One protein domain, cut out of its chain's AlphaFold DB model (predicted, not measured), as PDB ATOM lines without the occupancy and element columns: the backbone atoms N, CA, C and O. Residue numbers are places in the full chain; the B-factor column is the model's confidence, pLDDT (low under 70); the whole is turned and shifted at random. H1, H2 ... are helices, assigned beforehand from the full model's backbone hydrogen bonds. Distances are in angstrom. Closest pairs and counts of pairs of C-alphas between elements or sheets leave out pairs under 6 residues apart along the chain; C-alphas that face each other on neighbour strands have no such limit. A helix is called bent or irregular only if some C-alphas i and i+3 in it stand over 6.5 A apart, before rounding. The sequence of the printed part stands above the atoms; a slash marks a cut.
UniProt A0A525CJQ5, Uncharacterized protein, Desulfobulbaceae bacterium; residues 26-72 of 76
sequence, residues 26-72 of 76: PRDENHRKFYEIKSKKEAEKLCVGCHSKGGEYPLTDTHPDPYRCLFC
ATOM      1  N   PRO A  26     -32.157  -7.910 -22.257       95.25
ATOM      2  CA  PRO A  26     -32.812  -6.827 -22.979       95.25
ATOM      3  C   PRO A  26     -32.646  -6.939 -24.496       95.25
ATOM      4  O   PRO A  26     -31.610  -7.377 -24.996       95.25
ATOM      5  N   ARG A  27     -33.652  -6.473 -25.242       94.81
ATOM      6  CA  ARG A  27     -33.592  -6.302 -26.703       94.81
ATOM      7  C   ARG A  27     -33.296  -4.848 -27.059       94.81
ATOM      8  O   ARG A  27     -34.118  -4.182 -27.680       94.81
ATOM      9  N   ASP A  28     -32.137  -4.366 -26.630       95.25
ATOM     10  CA  ASP A  28     -31.663  -3.006 -26.898       95.25
ATOM     11  C   ASP A  28     -30.381  -3.002 -27.751       95.25
ATOM     12  O   ASP A  28     -29.848  -4.050 -28.128       95.25
ATOM     13  N   GLU A  29     -29.893  -1.807 -28.084       96.56
ATOM     14  CA  GLU A  29     -28.709  -1.628 -28.930       96.56
ATOM     15  C   GLU A  29     -27.426  -2.179 -28.289       96.56
ATOM     16  O   GLU A  29     -26.600  -2.775 -28.988       96.56
ATOM     17  N   ASN A  30     -27.291  -2.069 -26.964       95.88
ATOM     18  CA  ASN A  30     -26.130  -2.560 -26.218       95.88
ATOM     19  C   ASN A  30     -26.077  -4.096 -26.211       95.88
ATOM     20  O   ASN A  30     -24.996  -4.696 -26.271       95.88
ATOM     21  N   HIS A  31     -27.248  -4.735 -26.200       96.56
ATOM     22  CA  HIS A  31     -27.401  -6.184 -26.132       96.56
ATOM     23  C   HIS A  31     -27.595  -6.857 -27.501       96.56
ATOM     24  O   HIS A  31     -27.479  -8.082 -27.607       96.56
ATOM     25  N   ARG A  32     -27.819  -6.089 -28.576       95.81
ATOM     26  CA  ARG A  32     -28.113  -6.621 -29.920       95.81
ATOM     27  C   ARG A  32     -27.069  -7.624 -30.410       95.81
ATOM     28  O   ARG A  32     -27.428  -8.714 -30.849       95.81
ATOM     29  N   LYS A  33     -25.777  -7.311 -30.254       94.88
ATOM     30  CA  LYS A  33     -24.673  -8.190 -30.691       94.88
ATOM     31  C   LYS A  33     -24.736  -9.587 -30.061       94.88
ATOM     32  O   LYS A  33     -24.352 -10.570 -30.683       94.88
ATOM     33  N   PHE A  34     -25.255  -9.706 -28.838       95.81
ATOM     34  CA  PHE A  34     -25.332 -10.983 -28.131       95.81
ATOM     35  C   PHE A  34     -26.429 -11.898 -28.688       95.81
ATOM     36  O   PHE A  34     -26.370 -13.106 -28.462       95.81
ATOM     37  N   TYR A  35     -27.398 -11.371 -29.446       94.69
ATOM     38  CA  TYR A  35     -28.360 -12.173 -30.214       94.69
ATOM     39  C   TYR A  35     -27.743 -12.818 -31.456       94.69
ATOM     40  O   TYR A  35     -28.167 -13.900 -31.854       94.69
ATOM     41  N   GLU A  36     -26.708 -12.202 -32.021       94.44
ATOM     42  CA  GLU A  36     -26.038 -12.670 -33.239       94.44
ATOM     43  C   GLU A  36     -24.977 -13.747 -32.944       94.44
ATOM     44  O   GLU A  36     -24.665 -14.588 -33.792       94.44
ATOM     45  N   ILE A  37     -24.446 -13.782 -31.716       95.56
ATOM     46  CA  ILE A  37     -23.476 -14.797 -31.293       95.56
ATOM     47  C   ILE A  37     -24.180 -16.150 -31.130       95.56
ATOM     48  O   ILE A  37     -24.987 -16.357 -30.223       95.56
ATOM     49  N   LYS A  38     -23.830 -17.125 -31.977       94.12
ATOM     50  CA  LYS A  38     -24.451 -18.464 -31.958       94.12
ATOM     51  C   LYS A  38     -24.287 -19.182 -30.612       94.12
ATOM     52  O   LYS A  38     -25.249 -19.738 -30.090       94.12
ATOM     53  N   SER A  39     -23.086 -19.154 -30.034       94.88
ATOM     54  CA  SER A  39     -22.792 -19.836 -28.769       94.88
ATOM     55  C   SER A  39     -23.165 -18.972 -27.563       94.88
ATOM     56  O   SER A  39     -22.536 -17.941 -27.328       94.88
ATOM     57  N   LYS A  40     -24.124 -19.433 -26.741       93.19
ATOM     58  CA  LYS A  40     -24.464 -18.785 -25.456       93.19
ATOM     59  C   LYS A  40     -23.226 -18.655 -24.553       93.19
ATOM     60  O   LYS A  40     -23.010 -17.605 -23.964       93.19
ATOM     61  N   LYS A  41     -22.370 -19.684 -24.545       93.12
ATOM     62  CA  LYS A  41     -21.128 -19.714 -23.761       93.12
ATOM     63  C   LYS A  41     -20.093 -18.683 -24.217       93.12
ATOM     64  O   LYS A  41     -19.340 -18.170 -23.402       93.12
ATOM     65  N   GLU A  42     -20.022 -18.386 -25.512       94.50
ATOM     66  CA  GLU A  42     -19.110 -17.339 -25.994       94.50
ATOM     67  C   GLU A  42     -19.692 -15.943 -25.762       94.50
ATOM     68  O   GLU A  42     -18.961 -15.033 -25.385       94.50
ATOM     69  N   ALA A  43     -21.011 -15.785 -25.911       94.75
ATOM     70  CA  ALA A  43     -21.697 -14.528 -25.639       94.75
ATOM     71  C   ALA A  43     -21.549 -14.101 -24.167       94.75
ATOM     72  O   ALA A  43     -21.218 -12.951 -23.891       94.75
ATOM     73  N   GLU A  44     -21.736 -15.031 -23.225       94.44
ATOM     74  CA  GLU A  44     -21.721 -14.724 -21.788       94.44
ATOM     75  C   GLU A  44     -20.345 -14.288 -21.252       94.44
ATOM     76  O   GLU A  44     -20.279 -13.529 -20.289       94.44
ATOM     77  N   LYS A  45     -19.238 -14.668 -21.910       92.94
ATOM     78  CA  LYS A  45     -17.888 -14.189 -21.546       92.94
ATOM     79  C   LYS A  45     -17.736 -12.677 -21.685       92.94
ATOM     80  O   LYS A  45     -16.886 -12.084 -21.033       92.94
ATOM     81  N   LEU A  46     -18.530 -12.061 -22.558       94.12
ATOM     82  CA  LEU A  46     -18.454 -10.631 -22.847       94.12
ATOM     83  C   LEU A  46     -19.327  -9.795 -21.896       94.12
ATOM     84  O   LEU A  46     -19.187  -8.575 -21.869       94.12
ATOM     85  N   CYS A  47     -20.197 -10.425 -21.098       94.88
ATOM     86  CA  CYS A  47     -21.105  -9.731 -20.179       94.88
ATOM     87  C   CYS A  47     -20.353  -8.981 -19.073       94.88
ATOM     88  O   CYS A  47     -20.699  -7.846 -18.750       94.88
ATOM     89  N   VAL A  48     -19.283  -9.579 -18.537       92.88
ATOM     90  CA  VAL A  48     -18.498  -9.017 -17.421       92.88
ATOM     91  C   VAL A  48     -17.759  -7.720 -17.773       92.88
ATOM     92  O   VAL A  48     -17.291  -7.027 -16.870       92.88
ATOM     93  N   GLY A  49     -17.690  -7.361 -19.061       93.44
ATOM     94  CA  GLY A  49     -17.152  -6.073 -19.503       93.44
ATOM     95  C   GLY A  49     -17.935  -4.880 -18.946       93.44
ATOM     96  O   GLY A  49     -17.330  -3.872 -18.601       93.44
ATOM     97  N   CYS A  50     -19.255  -5.025 -18.786       95.44
ATOM     98  CA  CYS A  50     -20.121  -4.020 -18.157       95.44
ATOM     99  C   CYS A  50     -20.686  -4.513 -16.814       95.44
ATOM    100  O   CYS A  50     -20.814  -3.726 -15.880       95.44
ATOM    101  N   HIS A  51     -20.975  -5.813 -16.702       95.06
ATOM    102  CA  HIS A  51     -21.580  -6.442 -15.527       95.06
ATOM    103  C   HIS A  51     -20.546  -7.063 -14.586       95.06
ATOM    104  O   HIS A  51     -20.461  -8.279 -14.422       95.06
ATOM    105  N   SER A  52     -19.739  -6.213 -13.960       91.75
ATOM    106  CA  SER A  52     -18.767  -6.599 -12.932       91.75
ATOM    107  C   SER A  52     -18.787  -5.594 -11.780       91.75
ATOM    108  O   SER A  52     -19.350  -4.514 -11.915       91.75
ATOM    109  N   LYS A  53     -18.170  -5.922 -10.635       89.12
ATOM    110  CA  LYS A  53     -18.205  -5.087  -9.415       89.12
ATOM    111  C   LYS A  53     -17.748  -3.630  -9.625       89.12
ATOM    112  O   LYS A  53     -18.159  -2.760  -8.870       89.12
ATOM    113  N   GLY A  54     -16.905  -3.369 -10.627       88.44
ATOM    114  CA  GLY A  54     -16.458  -2.022 -11.012       88.44
ATOM    115  C   GLY A  54     -16.833  -1.627 -12.442       88.44
ATOM    116  O   GLY A  54     -16.255  -0.683 -12.974       88.44
ATOM    117  N   GLY A  55     -17.724  -2.384 -13.083       91.12
ATOM    118  CA  GLY A  55     -18.218  -2.083 -14.421       91.12
ATOM    119  C   GLY A  55     -19.305  -1.012 -14.405       91.12
ATOM    120  O   GLY A  55     -19.760  -0.575 -13.351       91.12
ATOM    121  N   GLU A  56     -19.734  -0.603 -15.596       95.94
ATOM    122  CA  GLU A  56     -20.770   0.422 -15.779       95.94
ATOM    123  C   GLU A  56     -22.134   0.008 -15.200       95.94
ATOM    124  O   GLU A  56     -22.868   0.843 -14.679       95.94
ATOM    125  N   TYR A  57     -22.449  -1.291 -15.237       94.06
ATOM    126  CA  TYR A  57     -23.708  -1.854 -14.747       94.06
ATOM    127  C   TYR A  57     -23.428  -3.017 -13.790       94.06
ATOM    128  O   TYR A  57     -23.605  -4.181 -14.165       94.06
ATOM    129  N   PRO A  58     -22.960  -2.742 -12.562       94.50
ATOM    130  CA  PRO A  58     -22.539  -3.782 -11.640       94.50
ATOM    131  C   PRO A  58     -23.688  -4.727 -11.280       94.50
ATOM    132  O   PRO A  58     -24.851  -4.336 -11.178       94.50
ATOM    133  N   LEU A  59     -23.337  -5.997 -11.082       93.12
ATOM    134  CA  LEU A  59     -24.265  -6.998 -10.568       93.12
ATOM    135  C   LEU A  59     -24.629  -6.667  -9.116       93.12
ATOM    136  O   LEU A  59     -23.802  -6.156  -8.362       93.12
ATOM    137  N   THR A  60     -25.861  -6.983  -8.723       90.94
ATOM    138  CA  THR A  60     -26.329  -6.814  -7.340       90.94
ATOM    139  C   THR A  60     -25.544  -7.709  -6.381       90.94
ATOM    140  O   THR A  60     -25.166  -8.815  -6.763       90.94
ATOM    141  N   ASP A  61     -25.421  -7.318  -5.112       90.50
ATOM    142  CA  ASP A  61     -24.708  -8.110  -4.090       90.50
ATOM    143  C   ASP A  61     -25.300  -9.512  -3.863       90.50
ATOM    144  O   ASP A  61     -24.607 -10.426  -3.426       90.50
ATOM    145  N   THR A  62     -26.583  -9.701  -4.182       90.75
ATOM    146  CA  THR A  62     -27.286 -10.989  -4.089       90.75
ATOM    147  C   THR A  62     -27.214 -11.820  -5.371       90.75
ATOM    148  O   THR A  62     -27.848 -12.871  -5.452       90.75
ATOM    149  N   HIS A  63     -26.510 -11.349  -6.405       91.50
ATOM    150  CA  HIS A  63     -26.379 -12.096  -7.651       91.50
ATOM    151  C   HIS A  63     -25.524 -13.356  -7.408       91.50
ATOM    152  O   HIS A  63     -24.488 -13.263  -6.746       91.50
ATOM    153  N   PRO A  64     -25.918 -14.536  -7.929       90.75
ATOM    154  CA  PRO A  64     -25.106 -15.747  -7.819       90.75
ATOM    155  C   PRO A  64     -23.751 -15.594  -8.529       90.75
ATOM    156  O   PRO A  64     -23.522 -14.647  -9.282       90.75
ATOM    157  N   ASP A  65     -22.838 -16.537  -8.317       88.88
ATOM    158  CA  ASP A  65     -21.518 -16.511  -8.958       88.88
ATOM    159  C   ASP A  65     -21.646 -16.435 -10.505       88.88
ATOM    160  O   ASP A  65     -22.400 -17.222 -11.089       88.88
ATOM    161  N   PRO A  66     -20.994 -15.469 -11.191       82.56
ATOM    162  CA  PRO A  66     -21.285 -15.124 -12.585       82.56
ATOM    163  C   PRO A  66     -20.621 -16.066 -13.601       82.56
ATOM    164  O   PRO A  66     -19.897 -15.647 -14.504       82.56
ATOM    165  N   TYR A  67     -20.920 -17.355 -13.507       77.38
ATOM    166  CA  TYR A  67     -20.683 -18.326 -14.565       77.38
ATOM    167  C   TYR A  67     -22.057 -18.713 -15.119       77.38
ATOM    168  O   TYR A  67     -22.905 -19.184 -14.376       77.38
ATOM    169  N   ARG A  68     -22.303 -18.541 -16.424       91.06
ATOM    170  CA  ARG A  68     -23.582 -18.879 -17.102       91.06
ATOM    171  C   ARG A  68     -24.699 -17.824 -17.056       91.06
ATOM    172  O   ARG A  68     -25.859 -18.163 -16.824       91.06
ATOM    173  N   CYS A  69     -24.395 -16.565 -17.377       94.50
ATOM    174  CA  CYS A  69     -25.378 -15.468 -17.417       94.50
ATOM    175  C   CYS A  69     -26.661 -15.839 -18.190       94.50
ATOM    176  O   CYS A  69     -27.769 -15.671 -17.682       94.50
ATOM    177  N   LEU A  70     -26.516 -16.421 -19.388       95.50
ATOM    178  CA  LEU A  70     -27.635 -16.738 -20.287       95.50
ATOM    179  C   LEU A  70     -28.422 -18.004 -19.906       95.50
ATOM    180  O   LEU A  70     -29.312 -18.420 -20.653       95.50
ATOM    181  N   PHE A  71     -28.089 -18.646 -18.783       93.31
ATOM    182  CA  PHE A  71     -28.885 -19.741 -18.228       93.31
ATOM    183  C   PHE A  71     -30.130 -19.209 -17.512       93.31
ATOM    184  O   PHE A  71     -31.236 -19.675 -17.781       93.31
ATOM    185  N   CYS A  72     -29.943 -18.196 -16.663       92.88
ATOM    186  CA  CYS A  72     -31.025 -17.516 -15.953       92.88
ATOM    187  C   CYS A  72     -31.557 -16.325 -16.761       92.88
ATOM    188  O   CYS A  72     -32.761 -16.200 -16.972       92.88
TER     189      CYS A  72
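What this domain is: This is residues 26 to 72 of the 76 residues of an uncharacterized protein of Desulfobulbaceae bacterium (UniProt A0A525CJQ5). Little regular structure is here: a looped chain whose three very short helices, H1, H2 and H3 in that order, gather toward one end, while residues 45 to 68 swing out in a wide loop and fold back to set H3 on H2. The printed part has 47 residues, 14 of them in named helices, with no named strand, and its class is all helix. It is compact, with a radius of gyration of the C-alphas of 10.8 A and spans of 29 by 20 by 15 A.

How they stand to each other: Look first at H1, residues 32 to 36, and H2, residues 40 to 44: they are close but not clearly touching, their closest C-alphas, Phe 34 and Ala 43, 5.7 A apart. H2 touches H3, residues 69 to 72, where the closest C-alphas, Glu 44 and Cys 69, are 5.7 A apart. H1 and H3 are apart. In H2 the O i to N i+4 pair is within hydrogen-bond range; in H1 0 of 1 is, beside 2 of 2 O i to N i+3 pairs, and H3 is too short for an i+4 pair.

Where its parts are: Find C-alpha 32 at (-28.113, -6.621, -29.920); H1 runs 7.2 A from there. H2 spans 6.1 A. H3 ends at C-alpha 72, (-31.025, -17.516, -15.953), and is neither bent nor irregular, but only just: C-alphas 69 and 72 are 6.2 A apart.

The domain as a whole: The C-alphas farthest apart, Lys 38 and Asp 61, are 29.7 A apart. The H1 to H2 link is tight, the H2 to H3 link long at 24 residues. The printed part has no cut, and no printed residue is under 70 in pLDDT.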